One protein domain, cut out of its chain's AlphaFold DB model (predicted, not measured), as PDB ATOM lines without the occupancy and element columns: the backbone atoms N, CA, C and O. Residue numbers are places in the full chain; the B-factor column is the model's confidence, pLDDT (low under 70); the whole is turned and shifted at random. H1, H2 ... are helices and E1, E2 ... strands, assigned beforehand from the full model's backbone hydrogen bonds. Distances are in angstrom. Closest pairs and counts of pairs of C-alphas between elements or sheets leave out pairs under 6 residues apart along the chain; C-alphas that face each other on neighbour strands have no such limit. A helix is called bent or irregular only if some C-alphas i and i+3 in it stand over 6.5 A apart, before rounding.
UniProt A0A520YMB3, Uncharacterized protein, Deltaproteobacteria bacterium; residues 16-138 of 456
ATOM      1  N   SER A  16     -12.607  48.479  26.356       91.12
ATOM      2  CA  SER A  16     -13.224  47.179  26.052       91.12
ATOM      3  C   SER A  16     -12.689  46.024  26.909       91.12
ATOM      4  O   SER A  16     -13.332  44.981  26.982       91.12
ATOM      5  N   GLY A  17     -11.552  46.205  27.591       91.31
ATOM      6  CA  GLY A  17     -10.941  45.210  28.478       91.31
ATOM      7  C   GLY A  17     -11.138  45.471  29.970       91.31
ATOM      8  O   GLY A  17     -10.600  44.727  30.786       91.31
ATOM      9  N   ARG A  18     -11.874  46.512  30.367       94.06
ATOM     10  CA  ARG A  18     -12.142  46.812  31.784       94.06
ATOM     11  C   ARG A  18     -13.439  46.171  32.236       94.06
ATOM     12  O   ARG A  18     -14.407  46.158  31.475       94.06
ATOM     13  N   THR A  19     -13.480  45.706  33.482       96.19
ATOM     14  CA  THR A  19     -14.700  45.134  34.057       96.19
ATOM     15  C   THR A  19     -15.858  46.110  33.912       96.19
ATOM     16  O   THR A  19     -15.774  47.277  34.305       96.19
ATOM     17  N   ARG A  20     -16.953  45.632  33.319       96.06
ATOM     18  CA  ARG A  20     -18.131  46.448  33.033       96.06
ATOM     19  C   ARG A  20     -19.391  45.692  33.391       96.06
ATOM     20  O   ARG A  20     -19.613  44.580  32.915       96.06
ATOM     21  N   MET A  21     -20.242  46.347  34.168       95.56
ATOM     22  CA  MET A  21     -21.569  45.863  34.523       95.56
ATOM     23  C   MET A  21     -22.638  46.697  33.813       95.56
ATOM     24  O   MET A  21     -22.534  47.920  33.725       95.56
ATOM     25  N   GLU A  22     -23.681  46.034  33.330       92.38
ATOM     26  CA  GLU A  22     -24.865  46.655  32.741       92.38
ATOM     27  C   GLU A  22     -26.113  46.189  33.486       92.38
ATOM     28  O   GLU A  22     -26.158  45.080  34.011       92.38
ATOM     29  N   ARG A  23     -27.149  47.030  33.533       88.94
ATOM     30  CA  ARG A  23     -28.457  46.617  34.049       88.94
ATOM     31  C   ARG A  23     -29.283  46.044  32.915       88.94
ATOM     32  O   ARG A  23     -29.483  46.711  31.902       88.94
ATOM     33  N   VAL A  24     -29.780  44.831  33.099       86.56
ATOM     34  CA  VAL A  24     -30.703  44.184  32.168       86.56
ATOM     35  C   VAL A  24     -32.008  43.880  32.872       86.56
ATOM     36  O   VAL A  24     -32.038  43.555  34.058       86.56
ATOM     37  N   ARG A  25     -33.105  43.990  32.128       83.81
ATOM     38  CA  ARG A  25     -34.429  43.631  32.618       83.81
ATOM     39  C   ARG A  25     -34.729  42.195  32.212       83.81
ATOM     40  O   ARG A  25     -34.804  41.899  31.023       83.81
ATOM     41  N   VAL A  26     -34.881  41.320  33.198       83.06
ATOM     42  CA  VAL A  26     -35.113  39.887  33.003       83.06
ATOM     43  C   VAL A  26     -36.602  39.602  33.147       83.06
ATOM     44  O   VAL A  26     -37.206  39.909  34.177       83.06
ATOM     45  N   PHE A  27     -37.193  39.021  32.106       79.62
ATOM     46  CA  PHE A  27     -38.585  38.580  32.094       79.62
ATOM     47  C   PHE A  27     -38.627  37.088  32.421       79.62
ATOM     48  O   PHE A  27     -38.029  36.288  31.710       79.62
ATOM     49  N   ARG A  28     -39.323  36.722  33.501       80.69
ATOM     50  CA  ARG A  28     -39.448  35.337  33.975       80.69
ATOM     51  C   ARG A  28     -40.902  34.893  33.877       80.69
ATOM     52  O   ARG A  28     -41.804  35.689  34.145       80.69
ATOM     53  N   GLN A  29     -41.149  33.639  33.498       73.44
ATOM     54  CA  GLN A  29     -42.517  33.133  33.360       73.44
ATOM     55  C   GLN A  29     -43.289  33.254  34.682       73.44
ATOM     56  O   GLN A  29     -42.850  32.777  35.728       73.44
ATOM     57  N   GLY A  30     -44.450  33.912  34.627       75.19
ATOM     58  CA  GLY A  30     -45.353  34.059  35.772       75.19
ATOM     59  C   GLY A  30     -44.849  34.967  36.900       75.19
ATOM     60  O   GLY A  30     -45.430  34.942  37.984       75.19
ATOM     61  N   ARG A  31     -43.786  35.756  36.684       80.31
ATOM     62  CA  ARG A  31     -43.225  36.679  37.683       80.31
ATOM     63  C   ARG A  31     -43.063  38.085  37.112       80.31
ATOM     64  O   ARG A  31     -42.940  38.268  35.903       80.31
ATOM     65  N   GLU A  32     -43.039  39.084  37.992       82.06
ATOM     66  CA  GLU A  32     -42.739  40.454  37.577       82.06
ATOM     67  C   GLU A  32     -41.297  40.561  37.042       82.06
ATOM     68  O   GLU A  32     -40.393  39.905  37.577       82.06
ATOM     69  N   PRO A  33     -41.056  41.370  35.992       82.38
ATOM     70  CA  PRO A  33     -39.714  41.577  35.467       82.38
ATOM     71  C   PRO A  33     -38.808  42.217  36.517       82.38
ATOM     72  O   PRO A  33     -39.191  43.213  37.132       82.38
ATOM     73  N   VAL A  34     -37.588  41.703  36.667       87.25
ATOM     74  CA  VAL A  34     -36.606  42.223  37.629       87.25
ATOM     75  C   VAL A  34     -35.413  42.809  36.885       87.25
ATOM     76  O   VAL A  34     -34.972  42.263  35.875       87.25
ATOM     77  N   GLU A  35     -34.907  43.944  37.363       89.12
ATOM     78  CA  GLU A  35     -33.645  44.507  36.887       89.12
ATOM     79  C   GLU A  35     -32.474  43.880  37.638       89.12
ATOM     80  O   GLU A  35     -32.438  43.889  38.867       89.12
ATOM     81  N   VAL A  36     -31.513  43.352  36.888       90.94
ATOM     82  CA  VAL A  36     -30.352  42.638  37.421       90.94
ATOM     83  C   VAL A  36     -29.089  43.232  36.811       90.94
ATOM     84  O   VAL A  36     -29.064  43.592  35.630       90.94
ATOM     85  N   GLY A  37     -28.045  43.383  37.625       92.25
ATOM     86  CA  GLY A  37     -26.716  43.752  37.145       92.25
ATOM     87  C   GLY A  37     -26.028  42.538  36.531       92.25
ATOM     88  O   GLY A  37     -25.920  41.505  37.181       92.25
ATOM     89  N   VAL A  38     -25.565  42.654  35.290       94.88
ATOM     90  CA  VAL A  38     -24.843  41.589  34.586       94.88
ATOM     91  C   VAL A  38     -23.500  42.102  34.099       94.88
ATOM     92  O   VAL A  38     -23.393  43.201  33.549       94.88
ATOM     93  N   TYR A  39     -22.459  41.303  34.302       96.81
ATOM     94  CA  TYR A  39     -21.125  41.607  33.800       96.81
ATOM     95  C   TYR A  39     -21.054  41.350  32.296       96.81
ATOM     96  O   TYR A  39     -21.383  40.261  31.835       96.81
ATOM     97  N   ARG A  40     -20.621  42.357  31.538       95.69
ATOM     98  CA  ARG A  40     -20.326  42.268  30.100       95.69
ATOM     99  C   ARG A  40     -18.862  42.034  29.811       95.69
ATOM    100  O   ARG A  40     -18.532  41.479  28.773       95.69
ATOM    101  N   VAL A  41     -18.008  42.492  30.712       97.31
ATOM    102  CA  VAL A  41     -16.568  42.292  30.669       97.31
ATOM    103  C   VAL A  41     -16.145  41.988  32.094       97.31
ATOM    104  O   VAL A  41     -16.595  42.666  33.020       97.31
ATOM    105  N   VAL A  42     -15.311  40.971  32.252       97.44
ATOM    106  CA  VAL A  42     -14.680  40.570  33.504       97.44
ATOM    107  C   VAL A  42     -13.179  40.627  33.276       97.44
ATOM    108  O   VAL A  42     -12.634  39.791  32.559       97.44
ATOM    109  N   ASN A  43     -12.526  41.630  33.854       97.50
ATOM    110  CA  ASN A  43     -11.076  41.709  33.897       97.50
ATOM    111  C   ASN A  43     -10.599  41.038  35.186       97.50
ATOM    112  O   ASN A  43     -10.773  41.594  36.268       97.50
ATOM    113  N   VAL A  44     -10.020  39.844  35.076       96.50
ATOM    114  CA  VAL A  44      -9.661  39.033  36.252       96.50
ATOM    115  C   VAL A  44      -8.417  39.526  36.989       96.50
ATOM    116  O   VAL A  44      -8.177  39.091  38.109       96.50
ATOM    117  N   GLU A  45      -7.643  40.432  36.392       94.69
ATOM    118  CA  GLU A  45      -6.548  41.118  37.088       94.69
ATOM    119  C   GLU A  45      -7.097  42.270  37.939       94.69
ATOM    120  O   GLU A  45      -6.678  42.471  39.077       94.69
ATOM    121  N   GLN A  46      -8.061  43.019  37.393       93.31
ATOM    122  CA  GLN A  46      -8.690  44.140  38.089       93.31
ATOM    123  C   GLN A  46      -9.639  43.670  39.201       93.31
ATOM    124  O   GLN A  46      -9.652  44.269  40.275       93.31
ATOM    125  N   ASP A  47     -10.414  42.612  38.943       95.88
ATOM    126  CA  ASP A  47     -11.446  42.084  39.842       95.88
ATOM    127  C   ASP A  47     -11.301  40.546  39.977       95.88
ATOM    128  O   ASP A  47     -12.090  39.779  39.403       95.88
ATOM    129  N   PRO A  48     -10.274  40.051  40.702       92.88
ATOM    130  CA  PRO A  48      -9.959  38.620  40.796       92.88
ATOM    131  C   PRO A  48     -11.088  37.762  41.374       92.88
ATOM    132  O   PRO A  48     -11.223  36.590  41.030       92.88
ATOM    133  N   GLU A  49     -11.935  38.334  42.227       92.12
ATOM    134  CA  GLU A  49     -13.097  37.664  42.807       92.12
ATOM    135  C   GLU A  49     -14.130  37.223  41.760       92.12
ATOM    136  O   GLU A  49     -14.867  36.260  41.987       92.12
ATOM    137  N   LEU A  50     -14.171  37.876  40.593       95.44
ATOM    138  CA  LEU A  50     -15.086  37.523  39.506       95.44
ATOM    139  C   LEU A  50     -14.596  36.328  38.686       95.44
ATOM    140  O   LEU A  50     -15.389  35.722  37.963       95.44
ATOM    141  N   ARG A  51     -13.316  35.952  38.815       94.81
ATOM    142  CA  ARG A  51     -12.733  34.799  38.121       94.81
ATOM    143  C   ARG A  51     -13.458  33.513  38.498       94.81
ATOM    144  O   ARG A  51     -13.967  32.822  37.622       94.81
ATOM    145  N   GLU A  52     -13.564  33.230  39.793       91.94
ATOM    146  CA  GLU A  52     -14.239  32.024  40.286       91.94
ATOM    147  C   GLU A  52     -15.719  32.004  39.895       91.94
ATOM    148  O   GLU A  52     -16.249  30.960  39.524       91.94
ATOM    149  N   ALA A  53     -16.385  33.162  39.882       92.62
ATOM    150  CA  ALA A  53     -17.774  33.249  39.448       92.62
ATOM    151  C   ALA A  53     -17.939  32.962  37.943       92.62
ATOM    152  O   ALA A  53     -18.879  32.267  37.542       92.62
ATOM    153  N   ALA A  54     -17.023  33.452  37.103       93.50
ATOM    154  CA  ALA A  54     -17.009  33.175  35.668       93.50
ATOM    155  C   ALA A  54     -16.719  31.693  35.376       93.50
ATOM    156  O   ALA A  54     -17.456  31.054  34.623       93.50
ATOM    157  N   LEU A  55     -15.697  31.122  36.023       93.31
ATOM    158  CA  LEU A  55     -15.291  29.723  35.849       93.31
ATOM    159  C   LEU A  55     -16.275  28.733  36.485       93.31
ATOM    160  O   LEU A  55     -16.452  27.622  35.985       93.31
ATOM    161  N   GLY A  56     -16.945  29.131  37.565       89.88
ATOM    162  CA  GLY A  56     -17.984  28.360  38.244       89.88
ATOM    163  C   GLY A  56     -19.348  28.424  37.556       89.88
ATOM    164  O   GLY A  56     -20.216  27.605  37.853       89.88
ATOM    165  N   GLY A  57     -19.542  29.353  36.611       89.25
ATOM    166  CA  GLY A  57     -20.831  29.587  35.951       89.25
ATOM    167  C   GLY A  57     -21.869  30.269  36.846       89.25
ATOM    168  O   GLY A  57     -23.061  30.184  36.570       89.25
ATOM    169  N   THR A  58     -21.431  30.936  37.915       92.75
ATOM    170  CA  THR A  58     -22.297  31.657  38.862       92.75
ATOM    171  C   THR A  58     -22.280  33.170  38.647       92.75
ATOM    172  O   THR A  58     -22.940  33.897  39.382       92.75
ATOM    173  N   LEU A  59     -21.548  33.660  37.638       93.94
ATOM    174  CA  LEU A  59     -21.370  35.087  37.344       93.94
ATOM    175  C   LEU A  59     -22.691  35.850  37.165       93.94
ATOM    176  O   LEU A  59     -22.792  37.012  37.553       93.94
ATOM    177  N   HIS A  60     -23.695  35.201  36.575       94.19
ATOM    178  CA  HIS A  60     -25.029  35.771  36.350       94.19
ATOM    179  C   HIS A  60     -26.127  34.929  37.012       94.19
ATOM    180  O   HIS A  60     -27.247  34.864  36.506       94.19
ATOM    181  N   ALA A  61     -25.796  34.254  38.115       91.12
ATOM    182  CA  ALA A  61     -26.775  33.541  38.924       91.12
ATOM    183  C   ALA A  61     -27.621  34.526  39.746       91.12
ATOM    184  O   ALA A  61     -27.109  35.485  40.323       91.12
ATOM    185  N   LEU A  62     -28.923  34.274  39.794       88.56
ATOM    186  CA  LEU A  62     -29.898  34.981  40.615       88.56
ATOM    187  C   LEU A  62     -29.994  34.361  42.013       88.56
ATOM    188  O   LEU A  62     -29.573  33.226  42.239       88.56
ATOM    189  N   ASP A  63     -30.623  35.084  42.943       86.44
ATOM    190  CA  ASP A  63     -30.834  34.629  44.328       86.44
ATOM    191  C   ASP A  63     -31.634  33.316  44.431       86.44
ATOM    192  O   ASP A  63     -31.549  32.607  45.432       86.44
ATOM    193  N   ASP A  64     -32.423  32.983  43.408       82.81
ATOM    194  CA  ASP A  64     -33.191  31.738  43.311       82.81
ATOM    195  C   ASP A  64     -32.448  30.609  42.574       82.81
ATOM    196  O   ASP A  64     -33.013  29.532  42.379       82.81
ATOM    197  N   GLY A  65     -31.183  30.829  42.206       84.50
ATOM    198  CA  GLY A  65     -30.319  29.861  41.532       84.50
ATOM    199  C   GLY A  65     -30.503  29.781  40.014       84.50
ATOM    200  O   GLY A  65     -29.790  29.018  39.364       84.50
ATOM    201  N   GLU A  66     -31.426  30.554  39.432       84.19
ATOM    202  CA  GLU A  66     -31.566  30.681  37.978       84.19
ATOM    203  C   GLU A  66     -30.362  31.445  37.399       84.19
ATOM    204  O   GLU A  66     -29.912  32.429  37.980       84.19
ATOM    205  N   VAL A  67     -29.825  31.007  36.258       86.06
ATOM    206  CA  VAL A  67     -28.676  31.656  35.605       86.06
ATOM    207  C   VAL A  67     -29.153  32.394  34.365       86.06
ATOM    208  O   VAL A  67     -29.837  31.817  33.522       86.06
ATOM    209  N   ILE A  68     -28.788  33.670  34.237       88.19
ATOM    210  CA  ILE A  68     -29.134  34.459  33.054       88.19
ATOM    211  C   ILE A  68     -28.113  34.187  31.941       88.19
ATOM    212  O   ILE A  68     -26.917  34.403  32.119       88.19
ATOM    213  N   ASP A  69     -28.594  33.801  30.757       88.19
ATOM    214  CA  ASP A  69     -27.765  33.579  29.569       88.19
ATOM    215  C   ASP A  69     -27.306  34.900  28.923       88.19
ATOM    216  O   ASP A  69     -27.818  35.347  27.888       88.19
ATOM    217  N   VAL A  70     -26.308  35.542  29.534       91.56
ATOM    218  CA  VAL A  70     -25.719  36.789  29.039       91.56
ATOM    219  C   VAL A  70     -24.291  36.557  28.529       91.56
ATOM    220  O   VAL A  70     -23.423  36.150  29.296       91.56
ATOM    221  N   PRO A  71     -24.007  36.856  27.246       95.06
ATOM    222  CA  PRO A  71     -22.643  36.866  26.726       95.06
ATOM    223  C   PRO A  71     -21.767  37.893  27.446       95.06
ATOM    224  O   PRO A  71     -22.216  39.021  27.703       95.06
ATOM    225  N   PHE A  72     -20.519  37.517  27.729       97.38
ATOM    226  CA  PHE A  72     -19.536  38.375  28.387       97.38
ATOM    227  C   PHE A  72     -18.117  38.126  27.862       97.38
ATOM    228  O   PHE A  72     -17.815  37.069  27.317       97.38
ATOM    229  N   ILE A  73     -17.240  39.111  28.035       98.06
ATOM    230  CA  ILE A  73     -15.804  38.988  27.790       98.06
ATOM    231  C   ILE A  73     -15.114  38.533  29.074       98.06
ATOM    232  O   ILE A  73     -15.238  39.192  30.104       98.06
ATOM    233  N   TYR A  74     -14.350  37.451  28.996       97.88
ATOM    234  CA  TYR A  74     -13.332  37.094  29.976       97.88
ATOM    235  C   TYR A  74     -11.994  37.681  29.515       97.88
ATOM    236  O   TYR A  74     -11.511  37.355  28.429       97.88
ATOM    237  N   HIS A  75     -11.407  38.560  30.322       97.62
ATOM    238  CA  HIS A  75     -10.146  39.222  30.016       97.62
ATOM    239  C   HIS A  75      -9.122  38.977  31.124       97.62
ATOM    240  O   HIS A  75      -9.330  39.363  32.271       97.62
ATOM    241  N   ASP A  76      -8.003  38.363  30.754       96.12
ATOM    242  CA  ASP A  76      -6.830  38.162  31.597       96.12
ATOM    243  C   ASP A  76      -5.638  38.875  30.938       96.12
ATOM    244  O   ASP A  76      -5.041  38.337  29.998       96.12
ATOM    245  N   PRO A  77      -5.310  40.107  31.363       93.06
ATOM    246  CA  PRO A  77      -4.241  40.881  30.744       93.06
ATOM    247  C   PRO A  77      -2.850  40.286  31.000       93.06
ATOM    248  O   PRO A  77      -1.958  40.478  30.172       93.06
ATOM    249  N   VAL A  78      -2.661  39.551  32.106       91.44
ATOM    250  CA  VAL A  78      -1.382  38.917  32.463       91.44
ATOM    251  C   VAL A  78      -1.127  37.715  31.565       91.44
ATOM    252  O   VAL A  78      -0.055  37.605  30.972       91.44
ATOM    253  N   ALA A  79      -2.134  36.855  31.392       90.56
ATOM    254  CA  ALA A  79      -2.064  35.711  30.487       90.56
ATOM    255  C   ALA A  79      -2.316  36.081  29.011       90.56
ATOM    256  O   ALA A  79      -2.299  35.202  28.150       90.56
ATOM    257  N   ARG A  80      -2.567  37.365  28.708       92.38
ATOM    258  CA  ARG A  80      -2.915  37.883  27.371       92.38
ATOM    259  C   ARG A  80      -4.102  37.141  26.744       92.38
ATOM    260  O   ARG A  80      -4.071  36.767  25.572       92.38
ATOM    261  N   ARG A  81      -5.160  36.921  27.527       93.06
ATOM    262  CA  ARG A  81      -6.376  36.222  27.087       93.06
ATOM    263  C   ARG A  81      -7.516  37.217  26.971       93.06
ATOM    264  O   ARG A  81      -7.881  37.854  27.952       93.06
ATOM    265  N   PHE A  82      -8.102  37.316  25.787       94.62
ATOM    266  CA  PHE A  82      -9.327  38.068  25.545       94.62
ATOM    267  C   PHE A  82     -10.317  37.105  24.896       94.62
ATOM    268  O   PHE A  82     -10.090  36.645  23.779       94.62
ATOM    269  N   ILE A  83     -11.352  36.710  25.633       96.88
ATOM    270  CA  ILE A  83     -12.231  35.602  25.250       96.88
ATOM    271  C   ILE A  83     -13.678  36.071  25.320       96.88
ATOM    272  O   ILE A  83     -14.141  36.522  26.364       96.88
ATOM    273  N   LEU A  84     -14.418  35.922  24.226       96.62
ATOM    274  CA  LEU A  84     -15.862  36.109  24.204       96.62
ATOM    275  C   LEU A  84     -16.556  34.805  24.593       96.62
ATOM    276  O   LEU A  84     -16.553  33.832  23.843       96.62
ATOM    277  N   VAL A  85     -17.178  34.803  25.766       96.75
ATOM    278  CA  VAL A  85     -17.904  33.658  26.314       96.75
ATOM    279  C   VAL A  85     -19.379  33.810  25.983       96.75
ATOM    280  O   VAL A  85     -20.047  34.750  26.422       96.75
ATOM    281  N   ILE A  86     -19.899  32.871  25.199       91.44
ATOM    282  CA  ILE A  86     -21.286  32.883  24.740       91.44
ATOM    283  C   ILE A  86     -22.029  31.714  25.374       91.44
ATOM    284  O   ILE A  86     -21.717  30.567  25.058       91.44
ATOM    285  N   PRO A  87     -23.026  31.951  26.241       89.56
ATOM    286  CA  PRO A  87     -23.835  30.875  26.801       89.56
ATOM    287  C   PRO A  87     -24.427  29.983  25.706       89.56
ATOM    288  O   PRO A  87     -24.794  30.472  24.636       89.56
ATOM    289  N   HIS A  88     -24.563  28.678  25.957       82.50
ATOM    290  CA  HIS A  88     -25.051  27.737  24.938       82.50
ATOM    291  C   HIS A  88     -26.431  28.118  24.386       82.50
ATOM    292  O   HIS A  88     -26.675  27.977  23.185       82.50
ATOM    293  N   ALA A  89     -27.318  28.645  25.235       77.56
ATOM    294  CA  ALA A  89     -28.627  29.131  24.814       77.56
ATOM    295  C   ALA A  89     -28.535  30.354  23.883       77.56
ATOM    296  O   ALA A  89     -29.391  30.540  23.022       77.56
ATOM    297  N   ALA A  90     -27.464  31.143  23.996       80.50
ATOM    298  CA  ALA A  90     -27.197  32.340  23.207       80.50
ATOM    299  C   ALA A  90     -26.271  32.090  22.001       80.50
ATOM    300  O   ALA A  90     -25.828  33.053  21.376       80.50
ATOM    301  N   ARG A  91     -25.984  30.831  21.630       78.56
ATOM    302  CA  ARG A  91     -25.081  30.504  20.507       78.56
ATOM    303  C   ARG A  91     -25.496  31.159  19.183       78.56
ATOM    304  O   ARG A  91     -24.635  31.614  18.441       78.56
ATOM    305  N   GLY A  92     -26.800  31.284  18.920       65.38
ATOM    306  CA  GLY A  92     -27.326  31.971  17.728       65.38
ATOM    307  C   GLY A  92     -26.951  33.457  17.644       65.38
ATOM    308  O   GLY A  92     -26.918  34.039  16.561       65.38
ATOM    309  N   ARG A  93     -26.567  34.064  18.773       78.56
ATOM    310  CA  ARG A  93     -26.139  35.463  18.852       78.56
ATOM    311  C   ARG A  93     -24.652  35.657  18.596       78.56
ATOM    312  O   ARG A  93     -24.221  36.805  18.568       78.56
ATOM    313  N   GLU A  94     -23.876  34.596  18.375       88.00
ATOM    314  CA  GLU A  94     -22.418  34.679  18.246       88.00
ATOM    315  C   GLU A  94     -21.948  35.761  17.292       88.00
ATOM    316  O   GLU A  94     -21.186  36.637  17.691       88.00
ATOM    317  N   VAL A  95     -22.437  35.734  16.055       75.25
ATOM    318  CA  VAL A  95     -22.017  36.694  15.032       75.25
ATOM    319  C   VAL A  95     -22.323  38.127  15.476       75.25
ATOM    320  O   VAL A  95     -21.506  39.024  15.284       75.25
ATOM    321  N   SER A  96     -23.472  38.337  16.124       75.44
ATOM    322  CA  SER A  96     -23.878  39.654  16.621       75.44
ATOM    323  C   SER A  96     -23.035  40.106  17.815       75.44
ATOM    324  O   SER A  96     -22.672  41.275  17.895       75.44
ATOM    325  N   GLU A  97     -22.706  39.210  18.746       89.69
ATOM    326  CA  GLU A  97     -21.868  39.546  19.902       89.69
ATOM    327  C   GLU A  97     -20.412  39.773  19.491       89.69
ATOM    328  O   GLU A  97     -19.804  40.753  19.916       89.69
ATOM    329  N   ARG A  98     -19.881  38.953  18.579       86.88
ATOM    330  CA  ARG A  98     -18.557  39.155  17.983       86.88
ATOM    331  C   ARG A  98     -18.483  40.499  17.258       86.88
ATOM    332  O   ARG A  98     -17.517  41.234  17.446       86.88
ATOM    333  N   ALA A  99     -19.513  40.857  16.488       76.62
ATOM    334  CA  ALA A  99     -19.587  42.151  15.816       76.62
ATOM    335  C   ALA A  99     -19.581  43.325  16.807       76.62
ATOM    336  O   ALA A  99     -18.827  44.270  16.605       76.62
ATOM    337  N   LYS A 100     -20.341  43.252  17.910       86.62
ATOM    338  CA  LYS A 100     -20.342  44.300  18.950       86.62
ATOM    339  C   LYS A 100     -18.964  44.508  19.573       86.62
ATOM    340  O   LYS A 100     -18.578  45.644  19.833       86.62
ATOM    341  N   VAL A 101     -18.232  43.422  19.825       88.62
ATOM    342  CA  VAL A 101     -16.869  43.488  20.374       88.62
ATOM    343  C   VAL A 101     -15.931  44.142  19.366       88.62
ATOM    344  O   VAL A 101     -15.215  45.073  19.715       88.62
ATOM    345  N   LEU A 102     -15.989  43.725  18.100       82.94
ATOM    346  CA  LEU A 102     -15.188  44.327  17.034       82.94
ATOM    347  C   LEU A 102     -15.517  45.812  16.833       82.94
ATOM    348  O   LEU A 102     -14.605  46.617  16.708       82.94
ATOM    349  N   GLU A 103     -16.792  46.204  16.853       79.69
ATOM    350  CA  GLU A 103     -17.200  47.613  16.792       79.69
ATOM    351  C   GLU A 103     -16.665  48.421  17.978       79.69
ATOM    352  O   GLU A 103     -16.219  49.552  17.792       79.69
ATOM    353  N   ALA A 104     -16.677  47.860  19.190       86.38
ATOM    354  CA  ALA A 104     -16.105  48.517  20.360       86.38
ATOM    355  C   ALA A 104     -14.593  48.743  20.188       86.38
ATOM    356  O   ALA A 104     -14.130  49.869  20.362       86.38
ATOM    357  N   LEU A 105     -13.860  47.718  19.743       86.94
ATOM    358  CA  LEU A 105     -12.418  47.797  19.490       86.94
ATOM    359  C   LEU A 105     -12.069  48.753  18.338       86.94
ATOM    360  O   LEU A 105     -11.078  49.470  18.416       86.94
ATOM    361  N   LEU A 106     -12.893  48.817  17.288       80.50
ATOM    362  CA  LEU A 106     -12.698  49.728  16.151       80.50
ATOM    363  C   LEU A 106     -12.847  51.209  16.521       80.50
ATOM    364  O   LEU A 106     -12.344  52.067  15.800       80.50
ATOM    365  N   ASN A 107     -13.556  51.518  17.609       80.75
ATOM    366  CA  ASN A 107     -13.673  52.884  18.122       80.75
ATOM    367  C   ASN A 107     -12.470  53.294  18.993       80.75
ATOM    368  O   ASN A 107     -12.381  54.450  19.415       80.75
ATOM    369  N   GLU A 108     -11.545  52.371  19.258       83.56
ATOM    370  CA  GLU A 108     -10.291  52.628  19.959       83.56
ATOM    371  C   GLU A 108      -9.158  52.911  18.963       83.56
ATOM    372  O   GLU A 108      -9.249  52.615  17.770       83.56
ATOM    373  N   ARG A 109      -8.071  53.538  19.427       75.06
ATOM    374  CA  ARG A 109      -6.917  53.790  18.554       75.06
ATOM    375  C   ARG A 109      -6.207  52.470  18.283       75.06
ATOM    376  O   ARG A 109      -5.909  51.728  19.211       75.06
ATOM    377  N   GLU A 110      -5.856  52.220  17.027       66.38
ATOM    378  CA  GLU A 110      -5.224  50.963  16.601       66.38
ATOM    379  C   GLU A 110      -3.907  50.652  17.340       66.38
ATOM    380  O   GLU A 110      -3.620  49.493  17.634       66.38
ATOM    381  N   SER A 111      -3.141  51.685  17.722       70.88
ATOM    382  CA  SER A 111      -1.915  51.553  18.527       70.88
ATOM    383  C   SER A 111      -2.148  51.028  19.945       70.88
ATOM    384  O   SER A 111      -1.200  50.576  20.583       70.88
ATOM    385  N   ASP A 112      -3.384  51.107  20.434       79.38
ATOM    386  CA  ASP A 112      -3.738  50.865  21.831       79.38
ATOM    387  C   ASP A 112      -4.372  49.474  22.026       79.38
ATOM    388  O   ASP A 112      -4.580  49.052  23.163       79.38
ATOM    389  N   VAL A 113      -4.650  48.741  20.937       85.75
ATOM    390  CA  VAL A 113      -5.262  47.401  20.963       85.75
ATOM    391  C   VAL A 113      -4.219  46.346  20.567       85.75
ATOM    392  O   VAL A 113      -3.866  46.277  19.387       85.75
ATOM    393  N   PRO A 114      -3.718  45.512  21.499       86.81
ATOM    394  CA  PRO A 114      -2.759  44.446  21.198       86.81
ATOM    395  C   PRO A 114      -3.343  43.316  20.338       86.81
ATOM    396  O   PRO A 114      -4.549  43.068  20.354       86.81
ATOM    397  N   ASP A 115      -2.477  42.563  19.655       80.50
ATOM    398  CA  ASP A 115      -2.879  41.497  18.722       80.50
ATOM    399  C   ASP A 115      -3.778  40.422  19.355       80.50
ATOM    400  O   ASP A 115      -4.762  40.015  18.743       80.50
ATOM    401  N   TYR A 116      -3.517  40.013  20.602       85.12
ATOM    402  CA  TYR A 116      -4.349  39.009  21.291       85.12
ATOM    403  C   TYR A 116      -5.790  39.481  21.548       85.12
ATOM    404  O   TYR A 116      -6.694  38.664  21.688       85.12
ATOM    405  N   VAL A 117      -6.010  40.799  21.602       89.06
ATOM    406  CA  VAL A 117      -7.343  41.398  21.738       89.06
ATOM    407  C   VAL A 117      -8.019  41.499  20.376       89.06
ATOM    408  O   VAL A 117      -9.223  41.286  20.279       89.06
ATOM    409  N   ARG A 118      -7.262  41.779  19.305       82.56
ATOM    410  CA  ARG A 118      -7.796  41.801  17.930       82.56
ATOM    411  C   ARG A 118      -8.201  40.405  17.457       82.56
ATOM    412  O   ARG A 118      -9.221  40.258  16.789       82.56
ATOM    413  N   SER A 119      -7.427  39.398  17.850       82.44
ATOM    414  CA  SER A 119      -7.621  37.984  17.520       82.44
ATOM    415  C   SER A 119      -8.285  37.214  18.664       82.44
ATOM    416  O   SER A 119      -7.912  36.079  18.957       82.44
ATOM    417  N   PHE A 120      -9.246  37.844  19.344       88.25
ATOM    418  CA  PHE A 120      -9.948  37.227  20.463       88.25
ATOM    419  C   PHE A 120     -10.687  35.950  20.049       88.25
ATOM    420  O   PHE A 120     -11.230  35.844  18.944       88.25
ATOM    421  N   VAL A 121     -10.748  34.988  20.967       88.31
ATOM    422  CA  VAL A 121     -11.403  33.695  20.735       88.31
ATOM    423  C   VAL A 121     -12.840  33.734  21.239       88.31
ATOM    424  O   VAL A 121     -13.154  34.414  22.215       88.31
ATOM    425  N   VAL A 122     -13.724  33.001  20.566       91.25
ATOM    426  CA  VAL A 122     -15.101  32.786  21.010       91.25
ATOM    427  C   VAL A 122     -15.227  31.371  21.555       91.25
ATOM    428  O   VAL A 122     -14.847  30.417  20.883       91.25
ATOM    429  N   VAL A 123     -15.790  31.232  22.754       89.81
ATOM    430  CA  VAL A 123     -16.056  29.937  23.393       89.81
ATOM    431  C   VAL A 123     -17.519  29.837  23.804       89.81
ATOM    432  O   VAL A 123     -18.182  30.852  24.048       89.81
ATOM    433  N   TYR A 124     -18.033  28.612  23.903       90.62
ATOM    434  CA  TYR A 124     -19.432  28.379  24.251       90.62
ATOM    435  C   TYR A 124     -19.593  27.864  25.676       90.62
ATOM    436  O   TYR A 124     -19.121  26.786  26.032       90.62
ATOM    437  N   GLY A 125     -20.330  28.635  26.467       89.06
ATOM    438  CA  GLY A 125     -20.659  28.328  27.845       89.06
ATOM    439  C   GLY A 125     -19.441  28.264  28.765       89.06
ATOM    440  O   GLY A 125     -18.301  28.527  28.389       89.06
ATOM    441  N   ARG A 126     -19.723  27.886  30.011       92.50
ATOM    442  CA  ARG A 126     -18.708  27.653  31.043       92.50
ATOM    443  C   ARG A 126     -17.723  26.561  30.628       92.50
ATOM    444  O   ARG A 126     -16.526  26.718  30.832       92.50
ATOM    445  N   GLN A 127     -18.234  25.466  30.068       87.19
ATOM    446  CA  GLN A 127     -17.413  24.313  29.718       87.19
ATOM    447  C   GLN A 127     -16.392  24.670  28.633       87.19
ATOM    448  O   GLN A 127     -15.215  24.397  28.823       87.19
ATOM    449  N   GLY A 128     -16.803  25.388  27.580       86.62
ATOM    450  CA  GLY A 128     -15.873  25.848  26.545       86.62
ATOM    451  C   GLY A 128     -14.838  26.851  27.061       86.62
ATOM    452  O   GLY A 128     -13.707  26.853  26.589       86.62
ATOM    453  N   LEU A 129     -15.185  27.685  28.051       92.69
ATOM    454  CA  LEU A 129     -14.203  28.547  28.716       92.69
ATOM    455  C   LEU A 129     -13.172  27.725  29.502       92.69
ATOM    456  O   LEU A 129     -11.984  28.003  29.399       92.69
ATOM    457  N   LEU A 130     -13.608  26.723  30.269       92.19
ATOM    458  CA  LEU A 130     -12.706  25.852  31.027       92.19
ATOM    459  C   LEU A 130     -11.792  25.048  30.103       92.19
ATOM    460  O   LEU A 130     -10.587  25.052  30.316       92.19
ATOM    461  N   GLU A 131     -12.352  24.424  29.069       85.81
ATOM    462  CA  GLU A 131     -11.599  23.657  28.071       85.81
ATOM    463  C   GLU A 131     -10.562  24.527  27.371       85.81
ATOM    464  O   GLU A 131      -9.414  24.127  27.273       85.81
ATOM    465  N   TYR A 132     -10.915  25.747  26.962       87.00
ATOM    466  CA  TYR A 132      -9.961  26.647  26.317       87.00
ATOM    467  C   TYR A 132      -8.816  27.072  27.251       87.00
ATOM    468  O   TYR A 132      -7.661  27.163  26.830       87.00
ATOM    469  N   LEU A 133      -9.114  27.345  28.525       90.31
ATOM    470  CA  LEU A 133      -8.084  27.702  29.504       90.31
ATOM    471  C   LEU A 133      -7.177  26.506  29.821       90.31
ATOM    472  O   LEU A 133      -5.961  26.681  29.894       90.31
ATOM    473  N   ASP A 134      -7.755  25.310  29.939       83.88
ATOM    474  CA  ASP A 134      -7.035  24.058  30.172       83.88
ATOM    475  C   ASP A 134      -6.202  23.649  28.948       83.88
ATOM    476  O   ASP A 134      -5.037  23.304  29.091       83.88
ATOM    477  N   GLU A 135      -6.723  23.770  27.723       74.62
ATOM    478  CA  GLU A 135      -5.994  23.503  26.475       74.62
ATOM    479  C   GLU A 135      -4.760  24.389  26.336       74.62
ATOM    480  O   GLU A 135      -3.712  23.900  25.918       74.62
ATOM    481  N   LEU A 136      -4.852  25.666  26.713       70.06
ATOM    482  CA  LEU A 136      -3.719  26.589  26.687       70.06
ATOM    483  C   LEU A 136      -2.693  26.288  27.783       70.06
ATOM    484  O   LEU A 136      -1.494  26.305  27.509       70.06
ATOM    485  N   GLU A 137      -3.148  25.969  28.996       67.94
ATOM    486  CA  GLU A 137      -2.270  25.517  30.085       67.94
ATOM    487  C   GLU A 137      -1.601  24.178  29.736       67.94
ATOM    488  O   GLU A 137      -0.428  23.957  30.031       67.94
ATOM    489  N   THR A 138      -2.298  23.316  28.997       56.06
ATOM    490  CA  THR A 138      -1.781  22.038  28.514       56.06
ATOM    491  C   THR A 138      -0.885  22.211  27.278       56.06
ATOM    492  O   THR A 138       0.071  21.457  27.116       56.06
TER     493      THR A 138
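AT A GLANCE: This is residues 16 to 138 of the 456 residues of an uncharacterized protein of Deltaproteobacteria bacterium (UniProt A0A520YMB3). A curled five-stranded sheet is covered by H1 and H4 on one face and H2 on the other, three layers in all. The E1-E2 hairpin reaches out along the longest axis to a loop at Gly 30. The printed part has 123 residues, with four named helices and five named strands in the order E1 E2 H1 E3 E4 H2 H3 E5 H4; the mixed sheet runs E1, E2, E3, E4, E5. The class is mixed, helices and strands; the whole is compact, with radius of gyration of the C-alphas 14.7 A and spans of 49, 34 and 28 A.

HOW THE PARTS SIT: E1, residues 20 to 26, and E2, residues 34 to 43, form an antiparallel hairpin; N 22 and O 38 are 2.9 A apart. H1, residues 49 to 56, is on the sheet at height 9.6 A, across the strands. E3, residues 72 to 76, is parallel to E2, with N 73 and O 40 2.8 A apart; E2, H1, E3 make a strand-helix-strand unit, parallel neighbour strands with a helix between, its crossover right-handed. E4, residues 81 to 86, forms a hairpin with E3; N 74 and O 83 are 2.8 A apart. H2, residues 88 to 106, is irregular, C-alphas 89 and 92 being 7.7 A apart, with a kink of 59 degrees near residue 95; it is on the opposite face from H1, at height 8.4 A. H3, residues 115 to 118, only grazes the sheet. E5, residues 121 to 124, is parallel to E4, N 86 and O 123 2.9 A apart, and E4, H2, H3, E5 make a second right-handed unit. H4, residues 125 to 138, over E4 and E5, touches H1 with residues 126 to 130 alone, about perpendicular at 79 degrees; the closest C-alphas, of Leu 55 and Arg 126, are 6.2 A apart. Every O i to N i+4 pair is within hydrogen-bond range in H4, 3 of 4 in H1 and 10 of 15 in H2; H3 is too short for one.

IN THESE COORDINATES: E1 begins at C-alpha 20 (-18.131, 46.448, 33.033); E2 is 25.8 A long, H2 26.7 A and H4 19.9 A, ending at C-alpha 138 (-1.781, 22.038, 28.514).

THE WHOLE: The C-alphas farthest apart, of Gly 30 and Ser 111, are 49.9 A apart. The printed part has no cut; the link from H1 to E3, 15 residues, is long. The pLDDT is under 70 at residues 92, 110 and 137 to 138.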